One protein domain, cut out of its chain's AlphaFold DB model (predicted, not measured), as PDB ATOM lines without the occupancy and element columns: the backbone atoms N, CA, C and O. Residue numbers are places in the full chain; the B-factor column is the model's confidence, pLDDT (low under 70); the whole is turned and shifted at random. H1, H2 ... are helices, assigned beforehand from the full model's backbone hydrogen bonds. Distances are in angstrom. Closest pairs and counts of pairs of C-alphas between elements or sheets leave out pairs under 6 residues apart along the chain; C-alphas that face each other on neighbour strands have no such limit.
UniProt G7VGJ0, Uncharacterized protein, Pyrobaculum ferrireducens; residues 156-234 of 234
ATOM      1  N   ASN A 156      31.356  43.977   2.256       81.56
ATOM      2  CA  ASN A 156      29.949  43.977   2.651       81.56
ATOM      3  C   ASN A 156      29.088  44.523   1.518       81.56
ATOM      4  O   ASN A 156      28.026  43.975   1.229       81.56
ATOM      5  N   LYS A 157      29.572  45.562   0.830       84.69
ATOM      6  CA  LYS A 157      28.899  46.106  -0.350       84.69
ATOM      7  C   LYS A 157      28.873  45.103  -1.503       84.69
ATOM      8  O   LYS A 157      27.825  44.925  -2.115       84.69
ATOM      9  N   ILE A 158      29.992  44.427  -1.783       80.88
ATOM     10  CA  ILE A 158      30.043  43.372  -2.808       80.88
ATOM     11  C   ILE A 158      29.068  42.252  -2.464       80.88
ATOM     12  O   ILE A 158      28.306  41.829  -3.330       80.88
ATOM     13  N   LEU A 159      29.077  41.785  -1.214       79.38
ATOM     14  CA  LEU A 159      28.187  40.724  -0.767       79.38
ATOM     15  C   LEU A 159      26.723  41.151  -0.899       79.38
ATOM     16  O   LEU A 159      25.921  40.383  -1.415       79.38
ATOM     17  N   ALA A 160      26.380  42.385  -0.520       82.06
ATOM     18  CA  ALA A 160      25.029  42.914  -0.687       82.06
ATOM     19  C   ALA A 160      24.587  42.896  -2.159       82.06
ATOM     20  O   ALA A 160      23.540  42.335  -2.473       82.06
ATOM     21  N   SER A 161      25.419  43.406  -3.076       82.06
ATOM     22  CA  SER A 161      25.141  43.342  -4.519       82.06
ATOM     23  C   SER A 161      25.097  41.905  -5.051       82.06
ATOM     24  O   SER A 161      24.329  41.602  -5.958       82.06
ATOM     25  N   HIS A 162      25.883  40.988  -4.485       80.62
ATOM     26  CA  HIS A 162      25.805  39.574  -4.839       80.62
ATOM     27  C   HIS A 162      24.459  38.955  -4.433       80.62
ATOM     28  O   HIS A 162      23.858  38.210  -5.208       80.62
ATOM     29  N   MET A 163      23.947  39.307  -3.252       81.31
ATOM     30  CA  MET A 163      22.643  38.836  -2.785       81.31
ATOM     31  C   MET A 163      21.482  39.353  -3.648       81.31
ATOM     32  O   MET A 163      20.469  38.665  -3.769       81.31
ATOM     33  N   GLU A 164      21.633  40.494  -4.325       84.00
ATOM     34  CA  GLU A 164      20.657  40.957  -5.323       84.00
ATOM     35  C   GLU A 164      20.579  40.015  -6.539       84.00
ATOM     36  O   GLU A 164      19.484  39.764  -7.045       84.00
ATOM     37  N   PHE A 165      21.696  39.409  -6.973       82.19
ATOM     38  CA  PHE A 165      21.658  38.381  -8.025       82.19
ATOM     39  C   PHE A 165      20.914  37.128  -7.573       82.19
ATOM     40  O   PHE A 165      20.183  36.542  -8.370       82.19
ATOM     41  N   HIS A 166      21.050  36.736  -6.304       79.25
ATOM     42  CA  HIS A 166      20.249  35.649  -5.745       79.25
ATOM     43  C   HIS A 166      18.762  36.005  -5.725       79.25
ATOM     44  O   HIS A 166      17.945  35.174  -6.110       79.25
ATOM     45  N   ALA A 167      18.398  37.232  -5.343       82.12
ATOM     46  CA  ALA A 167      17.009  37.684  -5.393       82.12
ATOM     47  C   ALA A 167      16.445  37.647  -6.827       82.12
ATOM     48  O   ALA A 167      15.345  37.140  -7.042       82.12
ATOM     49  N   TYR A 168      17.218  38.104  -7.820       85.19
ATOM     50  CA  TYR A 168      16.851  37.988  -9.235       85.19
ATOM     51  C   TYR A 168      16.689  36.526  -9.670       85.19
ATOM     52  O   TYR A 168      15.678  36.174 -10.273       85.19
ATOM     53  N   ALA A 169      17.663  35.669  -9.350       81.88
ATOM     54  CA  ALA A 169      17.622  34.253  -9.693       81.88
ATOM     55  C   ALA A 169      16.398  33.566  -9.074       81.88
ATOM     56  O   ALA A 169      15.726  32.800  -9.757       81.88
ATOM     57  N   TRP A 170      16.048  33.894  -7.827       81.12
ATOM     58  CA  TRP A 170      14.837  33.386  -7.189       81.12
ATOM     59  C   TRP A 170      13.565  33.827  -7.908       81.12
ATOM     60  O   TRP A 170      12.722  32.986  -8.204       81.12
ATOM     61  N   ALA A 171      13.471  35.098  -8.301       83.94
ATOM     62  CA  ALA A 171      12.333  35.579  -9.081       83.94
ATOM     63  C   ALA A 171      12.197  34.867 -10.444       83.94
ATOM     64  O   ALA A 171      11.089  34.687 -10.938       83.94
ATOM     65  N   GLN A 172      13.307  34.452 -11.069       84.19
ATOM     66  CA  GLN A 172      13.286  33.636 -12.294       84.19
ATOM     67  C   GLN A 172      12.872  32.184 -12.014       84.19
ATOM     68  O   GLN A 172      12.153  31.565 -12.795       84.19
ATOM     69  N   VAL A 173      13.295  31.627 -10.885       78.56
ATOM     70  CA  VAL A 173      12.881  30.286 -10.469       78.56
ATOM     71  C   VAL A 173      11.373  30.232 -10.200       78.56
ATOM     72  O   VAL A 173      10.728  29.274 -10.624       78.56
ATOM     73  N   ASP A 174      10.793  31.275  -9.600       80.50
ATOM     74  CA  ASP A 174       9.344  31.390  -9.372       80.50
ATOM     75  C   ASP A 174       8.531  31.395 -10.681       80.50
ATOM     76  O   ASP A 174       7.361  31.013 -10.693       80.50
ATOM     77  N   THR A 175       9.153  31.767 -11.807       88.44
ATOM     78  CA  THR A 175       8.547  31.683 -13.149       88.44
ATOM     79  C   THR A 175       8.864  30.373 -13.883       88.44
ATOM     80  O   THR A 175       8.503  30.213 -15.048       88.44
ATOM     81  N   GLY A 176       9.504  29.411 -13.209       81.94
ATOM     82  CA  GLY A 176       9.850  28.092 -13.745       81.94
ATOM     83  C   GLY A 176      11.201  28.021 -14.464       81.94
ATOM     84  O   GLY A 176      11.519  26.989 -15.057       81.94
ATOM     85  N   ARG A 177      12.017  29.081 -14.416       83.06
ATOM     86  CA  ARG A 177      13.333  29.145 -15.067       83.06
ATOM     87  C   ARG A 177      14.451  28.718 -14.109       83.06
ATOM     88  O   ARG A 177      15.142  29.538 -13.513       83.06
ATOM     89  N   TYR A 178      14.629  27.408 -13.949       79.88
ATOM     90  CA  TYR A 178      15.610  26.821 -13.020       79.88
ATOM     91  C   TYR A 178      17.066  26.860 -13.516       79.88
ATOM     92  O   TYR A 178      18.001  26.759 -12.721       79.88
ATOM     93  N   ASP A 179      17.275  27.006 -14.822       80.19
ATOM     94  CA  ASP A 179      18.590  27.077 -15.465       80.19
ATOM     95  C   ASP A 179      19.335  28.390 -15.180       80.19
ATOM     96  O   ASP A 179      20.557  28.426 -15.306       80.19
ATOM     97  N   VAL A 180      18.644  29.432 -14.696       82.56
ATOM     98  CA  VAL A 180      19.256  30.707 -14.272       82.56
ATOM     99  C   VAL A 180      20.395  30.504 -13.265       82.56
ATOM    100  O   VAL A 180      21.404  31.202 -13.303       82.56
ATOM    101  N   CYS A 181      20.287  29.501 -12.386       78.94
ATOM    102  CA  CYS A 181      21.330  29.188 -11.412       78.94
ATOM    103  C   CYS A 181      22.608  28.679 -12.093       78.94
ATOM    104  O   CYS A 181      23.708  28.907 -11.590       78.94
ATOM    105  N   LEU A 182      22.484  28.000 -13.237       79.62
ATOM    106  CA  LEU A 182      23.612  27.442 -13.983       79.62
ATOM    107  C   LEU A 182      24.421  28.523 -14.701       79.62
ATOM    108  O   LEU A 182      25.595  28.302 -14.976       79.62
ATOM    109  N   GLU A 183      23.864  29.711 -14.936       82.50
ATOM    110  CA  GLU A 183      24.622  30.836 -15.504       82.50
ATOM    111  C   GLU A 183      25.804  31.246 -14.611       82.50
ATOM    112  O   GLU A 183      26.855  31.668 -15.110       82.50
ATOM    113  N   CYS A 184      25.654  31.050 -13.297       77.94
ATOM    114  CA  CYS A 184      26.662  31.354 -12.286       77.94
ATOM    115  C   CYS A 184      27.297  30.096 -11.680       77.94
ATOM    116  O   CYS A 184      28.499  30.078 -11.448       77.94
ATOM    117  N   HIS A 185      26.534  29.029 -11.432       79.50
ATOM    118  CA  HIS A 185      27.004  27.861 -10.672       79.50
ATOM    119  C   HIS A 185      27.436  26.665 -11.530       79.50
ATOM    120  O   HIS A 185      27.846  25.632 -11.000       79.50
ATOM    121  N   SER A 186      27.390  26.798 -12.856       79.88
ATOM    122  CA  SER A 186      27.935  25.803 -13.780       79.88
ATOM    123  C   SER A 186      29.438  25.994 -14.005       79.88
ATOM    124  O   SER A 186      29.876  27.139 -14.131       79.88
ATOM    125  N   PRO A 187      30.235  24.920 -14.185       77.94
ATOM    126  CA  PRO A 187      31.637  25.023 -14.609       77.94
ATOM    127  C   PRO A 187      31.850  25.870 -15.875       77.94
ATOM    128  O   PRO A 187      32.918  26.473 -16.035       77.94
ATOM    129  N   TRP A 188      30.830  25.925 -16.742       80.19
ATOM    130  CA  TRP A 188      30.790  26.700 -17.988       80.19
ATOM    131  C   TRP A 188      30.216  28.114 -17.816       80.19
ATOM    132  O   TRP A 188      30.230  28.898 -18.762       80.19
ATOM    133  N   GLY A 189      29.713  28.445 -16.625       77.25
ATOM    134  CA  GLY A 189      29.231  29.775 -16.285       77.25
ATOM    135  C   GLY A 189      30.352  30.805 -16.381       77.25
ATOM    136  O   GLY A 189      31.505  30.542 -16.013       77.25
ATOM    137  N   LYS A 190      30.008  32.003 -16.865       70.88
ATOM    138  CA  LYS A 190      30.962  33.115 -17.020       70.88
ATOM    139  C   LYS A 190      31.635  33.465 -15.691       70.88
ATOM    140  O   LYS A 190      32.821  33.775 -15.661       70.88
ATOM    141  N   TRP A 191      30.874  33.361 -14.608       67.56
ATOM    142  CA  TRP A 191      31.281  33.693 -13.249       67.56
ATOM    143  C   TRP A 191      31.203  32.455 -12.357       67.56
ATOM    144  O   TRP A 191      30.544  32.509 -11.330       67.56
ATOM    145  N   TYR A 192      31.789  31.328 -12.785       73.50
ATOM    146  CA  TYR A 192      31.650  30.044 -12.086       73.50
ATOM    147  C   TYR A 192      31.887  30.158 -10.572       73.50
ATOM    148  O   TYR A 192      33.029  30.246 -10.114       73.50
ATOM    149  N   VAL A 193      30.799  30.088  -9.806       70.38
ATOM    150  CA  VAL A 193      30.797  29.989  -8.349       70.38
ATOM    151  C   VAL A 193      30.412  28.553  -7.998       70.38
ATOM    152  O   VAL A 193      29.244  28.185  -8.128       70.38
ATOM    153  N   PRO A 194      31.355  27.699  -7.583       70.12
ATOM    154  CA  PRO A 194      31.026  26.327  -7.236       70.12
ATOM    155  C   PRO A 194      30.101  26.300  -6.023       70.12
ATOM    156  O   PRO A 194      30.413  26.865  -4.979       70.12
ATOM    157  N   ILE A 195      28.984  25.599  -6.160       71.62
ATOM    158  CA  ILE A 195      28.135  25.200  -5.034       71.62
ATOM    159  C   ILE A 195      28.704  23.943  -4.370       71.62
ATOM    160  O   ILE A 195      29.490  23.212  -4.980       71.62
ATOM    161  N   GLY A 196      28.308  23.691  -3.119       66.75
ATOM    162  CA  GLY A 196      28.744  22.511  -2.371       66.75
ATOM    163  C   GLY A 196      28.456  21.197  -3.119       66.75
ATOM    164  O   GLY A 196      27.495  21.133  -3.896       66.75
ATOM    165  N   PRO A 197      29.263  20.142  -2.895       64.75
ATOM    166  CA  PRO A 197      29.159  18.877  -3.627       64.75
ATOM    167  C   PRO A 197      27.765  18.245  -3.527       64.75
ATOM    168  O   PRO A 197      27.283  17.686  -4.507       64.75
ATOM    169  N   ASP A 198      27.071  18.411  -2.400       61.75
ATOM    170  CA  ASP A 198      25.706  17.905  -2.211       61.75
ATOM    171  C   ASP A 198      24.691  18.585  -3.137       61.75
ATOM    172  O   ASP A 198      23.786  17.935  -3.659       61.75
ATOM    173  N   CYS A 199      24.877  19.877  -3.410       65.56
ATOM    174  CA  CYS A 199      24.023  20.621  -4.332       65.56
ATOM    175  C   CYS A 199      24.311  20.217  -5.785       65.56
ATOM    176  O   CYS A 199      23.384  20.050  -6.576       65.56
ATOM    177  N   GLN A 200      25.582  19.975  -6.128       64.44
ATOM    178  CA  GLN A 200      25.961  19.443  -7.445       64.44
ATOM    179  C   GLN A 200      25.385  18.036  -7.676       64.44
ATOM    180  O   GLN A 200      24.831  17.758  -8.740       64.44
ATOM    181  N   LEU A 201      25.470  17.159  -6.669       60.31
ATOM    182  CA  LEU A 201      24.905  15.807  -6.701       60.31
ATOM    183  C   LEU A 201      23.373  15.822  -6.768       60.31
ATOM    184  O   LEU A 201      22.794  15.010  -7.489       60.31
ATOM    185  N   GLY A 202      22.721  16.744  -6.053       64.00
ATOM    186  CA  GLY A 202      21.278  16.961  -6.120       64.00
ATOM    187  C   GLY A 202      20.823  17.314  -7.535       64.00
ATOM    188  O   GLY A 202      19.969  16.622  -8.092       64.00
ATOM    189  N   ILE A 203      21.467  18.305  -8.160       60.75
ATOM    190  CA  ILE A 203      21.189  18.699  -9.551       60.75
ATOM    191  C   ILE A 203      21.398  17.518 -10.508       60.75
ATOM    192  O   ILE A 203      20.541  17.247 -11.348       60.75
ATOM    193  N   GLY A 204      22.485  16.755 -10.342       55.94
ATOM    194  CA  GLY A 204      22.758  15.555 -11.144       55.94
ATOM    195  C   GLY A 204      21.697  14.451 -11.018       55.94
ATOM    196  O   GLY A 204      21.618  13.576 -11.876       55.94
ATOM    197  N   ARG A 205      20.860  14.499  -9.975       63.06
ATOM    198  CA  ARG A 205      19.733  13.584  -9.729       63.06
ATOM    199  C   ARG A 205      18.369  14.199 -10.068       63.06
ATOM    200  O   ARG A 205      17.346  13.619  -9.717       63.06
ATOM    201  N   GLY A 206      18.340  15.359 -10.727       58.06
ATOM    202  CA  GLY A 206      17.106  16.070 -11.072       58.06
ATOM    203  C   GLY A 206      16.461  16.821  -9.902       58.06
ATOM    204  O   GLY A 206      15.335  17.297 -10.034       58.06
ATOM    205  N   VAL A 207      17.152  16.949  -8.763       64.25
ATOM    206  CA  VAL A 207      16.709  17.804  -7.654       64.25
ATOM    207  C   VAL A 207      16.973  19.253  -8.053       64.25
ATOM    208  O   VAL A 207      18.099  19.620  -8.387       64.25
ATOM    209  N   THR A 208      15.933  20.086  -8.042       62.84
ATOM    210  CA  THR A 208      16.085  21.514  -8.343       62.84
ATOM    211  C   THR A 208      16.939  22.188  -7.273       62.84
ATOM    212  O   THR A 208      17.008  21.727  -6.133       62.84
ATOM    213  N   CYS A 209      17.554  23.324  -7.602       61.44
ATOM    214  CA  CYS A 209      18.335  24.108  -6.643       61.44
ATOM    215  C   CYS A 209      17.530  24.414  -5.360       61.44
ATOM    216  O   CYS A 209      18.092  24.372  -4.270       61.44
ATOM    217  N   ILE A 210      16.204  24.618  -5.471       59.72
ATOM    218  CA  ILE A 210      15.277  24.796  -4.333       59.72
ATOM    219  C   ILE A 210      15.238  23.574  -3.414       59.72
ATOM    220  O   ILE A 210      15.116  23.724  -2.203       59.72
ATOM    221  N   GLY A 211      15.342  22.362  -3.964       58.50
ATOM    222  CA  GLY A 211      15.304  21.131  -3.175       58.50
ATOM    223  C   GLY A 211      16.444  21.034  -2.157       58.50
ATOM    224  O   GLY A 211      16.261  20.429  -1.104       58.50
ATOM    225  N   CYS A 212      17.583  21.680  -2.431       57.22
ATOM    226  CA  CYS A 212      18.713  21.796  -1.505       57.22
ATOM    227  C   CYS A 212      18.774  23.163  -0.792       57.22
ATOM    228  O   CYS A 212      19.234  23.231   0.345       57.22
ATOM    229  N   HIS A 213      18.290  24.238  -1.429       59.84
ATOM    230  CA  HIS A 213      18.382  25.628  -0.955       59.84
ATOM    231  C   HIS A 213      17.030  26.275  -0.601       59.84
ATOM    232  O   HIS A 213      16.874  27.485  -0.750       59.84
ATOM    233  N   GLY A 214      16.041  25.506  -0.138       57.81
ATOM    234  CA  GLY A 214      14.769  26.050   0.359       57.81
ATOM    235  C   GLY A 214      14.957  27.058   1.515       57.81
ATOM    236  O   GLY A 214      16.089  27.384   1.864       57.81
ATOM    237  N   PRO A 215      13.886  27.527   2.185       49.28
ATOM    238  CA  PRO A 215      13.920  28.620   3.182       49.28
ATOM    239  C   PRO A 215      14.810  28.406   4.437       49.28
ATOM    240  O   PRO A 215      14.714  29.161   5.401       49.28
ATOM    241  N   ARG A 216      15.669  27.380   4.447       46.78
ATOM    242  CA  ARG A 216      16.665  27.031   5.465       46.78
ATOM    243  C   ARG A 216      18.060  26.729   4.898       46.78
ATOM    244  O   ARG A 216      18.831  26.056   5.576       46.78
ATOM    245  N   ALA A 217      18.403  27.175   3.686       52.91
ATOM    246  CA  ALA A 217      19.816  27.216   3.307       52.91
ATOM    247  C   ALA A 217      20.547  28.011   4.398       52.91
ATOM    248  O   ALA A 217      20.171  29.157   4.657       52.91
ATOM    249  N   GLU A 218      21.482  27.375   5.111       50.16
ATOM    250  CA  GLU A 218      22.175  28.031   6.220       50.16
ATOM    251  C   GLU A 218      22.723  29.385   5.758       50.16
ATOM    252  O   GLU A 218      23.147  29.504   4.602       50.16
ATOM    253  N   PRO A 219      22.694  30.419   6.619       54.22
ATOM    254  CA  PRO A 219      23.226  31.718   6.252       54.22
ATOM    255  C   PRO A 219      24.676  31.536   5.806       54.22
ATOM    256  O   PRO A 219      25.538  31.126   6.589       54.22
ATOM    257  N   PHE A 220      24.908  31.812   4.522       57.00
ATOM    258  CA  PHE A 220      26.221  31.792   3.898       57.00
ATOM    259  C   PHE A 220      27.211  32.539   4.791       57.00
ATOM    260  O   PHE A 220      26.985  33.695   5.156       57.00
ATOM    261  N   GLN A 221      28.306  31.880   5.166       54.88
ATOM    262  CA  GLN A 221      29.323  32.510   5.996       54.88
ATOM    263  C   GLN A 221      30.229  33.359   5.090       54.88
ATOM    264  O   GLN A 221      30.810  32.807   4.153       54.88
ATOM    265  N   PRO A 222      30.419  34.665   5.361       54.88
ATOM    266  CA  PRO A 222      31.233  35.565   4.532       54.88
ATOM    267  C   PRO A 222      32.649  35.050   4.230       54.88
ATOM    268  O   PRO A 222      33.226  35.362   3.190       54.88
ATOM    269  N   ILE A 223      33.196  34.201   5.107       57.66
ATOM    270  CA  ILE A 223      34.509  33.566   4.940       57.66
ATOM    271  C   ILE A 223      34.611  32.684   3.683       57.66
ATOM    272  O   ILE A 223      35.702  32.485   3.156       57.66
ATOM    273  N   GLN A 224      33.482  32.194   3.162       56.75
ATOM    274  CA  GLN A 224      33.418  31.384   1.941       56.75
ATOM    275  C   GLN A 224      33.568  32.223   0.657       56.75
ATOM    276  O   GLN A 224      33.817  31.659  -0.406       56.75
ATOM    277  N   PHE A 225      33.462  33.556   0.750       60.84
ATOM    278  CA  PHE A 225      33.537  34.493  -0.379       60.84
ATOM    279  C   PHE A 225      34.912  35.158  -0.552       60.84
ATOM    280  O   PHE A 225      35.086  36.016  -1.416       60.84
ATOM    281  N   LEU A 226      35.896  34.790   0.272       60.91
ATOM    282  CA  LEU A 226      37.160  35.524   0.335       60.91
ATOM    283  C   LEU A 226      38.052  35.330  -0.900       60.91
ATOM    284  O   LEU A 226      38.919  36.159  -1.141       60.91
ATOM    285  N   ASP A 227      37.851  34.298  -1.718       69.06
ATOM    286  CA  ASP A 227      38.673  34.090  -2.918       69.06
ATOM    287  C   ASP A 227      38.098  34.809  -4.153       69.06
ATOM    288  O   ASP A 227      37.609  34.189  -5.100       69.06
ATOM    289  N   CYS A 228      38.164  36.145  -4.151       70.56
ATOM    290  CA  CYS A 228      37.749  36.979  -5.287       70.56
ATOM    291  C   CYS A 228      38.483  36.595  -6.586       70.56
ATOM    292  O   CYS A 228      37.916  36.674  -7.679       70.56
ATOM    293  N   GLY A 229      39.743  36.155  -6.466       65.75
ATOM    294  CA  GLY A 229      40.568  35.708  -7.583       65.75
ATOM    295  C   GLY A 229      39.927  34.546  -8.333       65.75
ATOM    296  O   GLY A 229      39.866  34.576  -9.558       65.75
ATOM    297  N   ARG A 230      39.348  33.571  -7.631       69.12
ATOM    298  CA  ARG A 230      38.674  32.423  -8.259       69.12
ATOM    299  C   ARG A 230      37.550  32.812  -9.221       69.12
ATOM    300  O   ARG A 230      37.405  32.179 -10.267       69.12
ATOM    301  N   CYS A 231      36.780  33.845  -8.883       64.31
ATOM    302  CA  CYS A 231      35.637  34.295  -9.682       64.31
ATOM    303  C   CYS A 231      36.039  35.279 -10.792       64.31
ATOM    304  O   CYS A 231      35.424  35.288 -11.857       64.31
ATOM    305  N   HIS A 232      37.071  36.098 -10.562       68.12
ATOM    306  CA  HIS A 232      37.459  37.189 -11.464       68.12
ATOM    307  C   HIS A 232      38.729  36.922 -12.296       68.12
ATOM    308  O   HIS A 232      39.049  37.711 -13.187       68.12
ATOM    309  N   ALA A 233      39.459  35.827 -12.052       64.62
ATOM    310  CA  ALA A 233      40.677  35.477 -12.794       64.62
ATOM    311  C   ALA A 233      40.433  34.774 -14.147       64.62
ATOM    312  O   ALA A 233      41.402  34.414 -14.815       64.62
ATOM    313  N   ARG A 234      39.177  34.571 -14.559       60.62
ATOM    314  CA  ARG A 234      38.827  34.080 -15.903       60.62
ATOM    315  C   ARG A 234      38.713  35.227 -16.893       60.62
ATOM    316  O   ARG A 234      38.344  36.339 -16.457       60.62
TER     317      ARG A 234
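What this domain is: This is residues 156 to 234 of the 234 residues of an uncharacterized protein of Pyrobaculum ferrireducens (UniProt G7VGJ0). A long helix, H1, makes one side of an open frame of six helices with few contacts; after it the chain folds back into H2 as a helical hairpin. A second small group, the short helices H3 and H4, is joined to H2 by a long link, and two further short helices, H5 and H6, end the chain. The 79 printed residues hold six named helices, H1 to H6 in chain order, and no named strand: the class is all helix. The whole is compact, with a radius of gyration of the C-alphas of 12.6 A and spans of 31 by 22 by 21 A.

Where its parts are: Find C-alpha 156 at (29.949, 43.977, 2.651), where H1, residues 156 to 173, begins; it runs 25.5 A from first to last C-alpha and ends with C-alpha 173 at (12.881, 30.286, -10.469). Next come H2, residues 178 to 185, 11.7 A, and H3, residues 197 to 204, 10.4 A. H4, residues 209 to 213, is 5.9 A long, and H5, residues 222 to 225, 5.5 A. H6, residues 228 to 232, 6.2 A, ends at (37.459, 37.189, -11.464).

How they stand to each other: Look at Ala 169 and Val 180, the closest C-alphas of the hairpin H1 and H2, 6.0 A apart: the helices touch, H1 with residues 169 to 173 alone, at a shallow tilt of 27 degrees, opposite ways. H3 and H4 touch, closest at C-alphas 199 and 212, 6.1 A. H2 and H4 are close but not clearly touching, closest at C-alphas 178 and 209, 7.4 A; likewise H1 and H5, at C-alphas 159 and 222, 8.0 A. H5 and H6 meet only through their link, and H6 is apart from H1, H2, H3 and H4. Each O i to N i+4 pair is within hydrogen-bond range in H3, H4 and H6, 13 of 14 in H1, and 1 of 4 in H2, beside 3 of 5 O i to N i+3 pairs; H5 is too short for such a pair.

The domain as a whole: The farthest C-alphas, of Lys 157 and Arg 205, are 35.1 A apart. The printed part has no cut, and residues 214 to 221 stand free. The link from H2 to H3 is long, 11 residues. Mean pLDDT of the printed part is 70.2; residues 191, 196 to 227 and 229 to 234 are under 70.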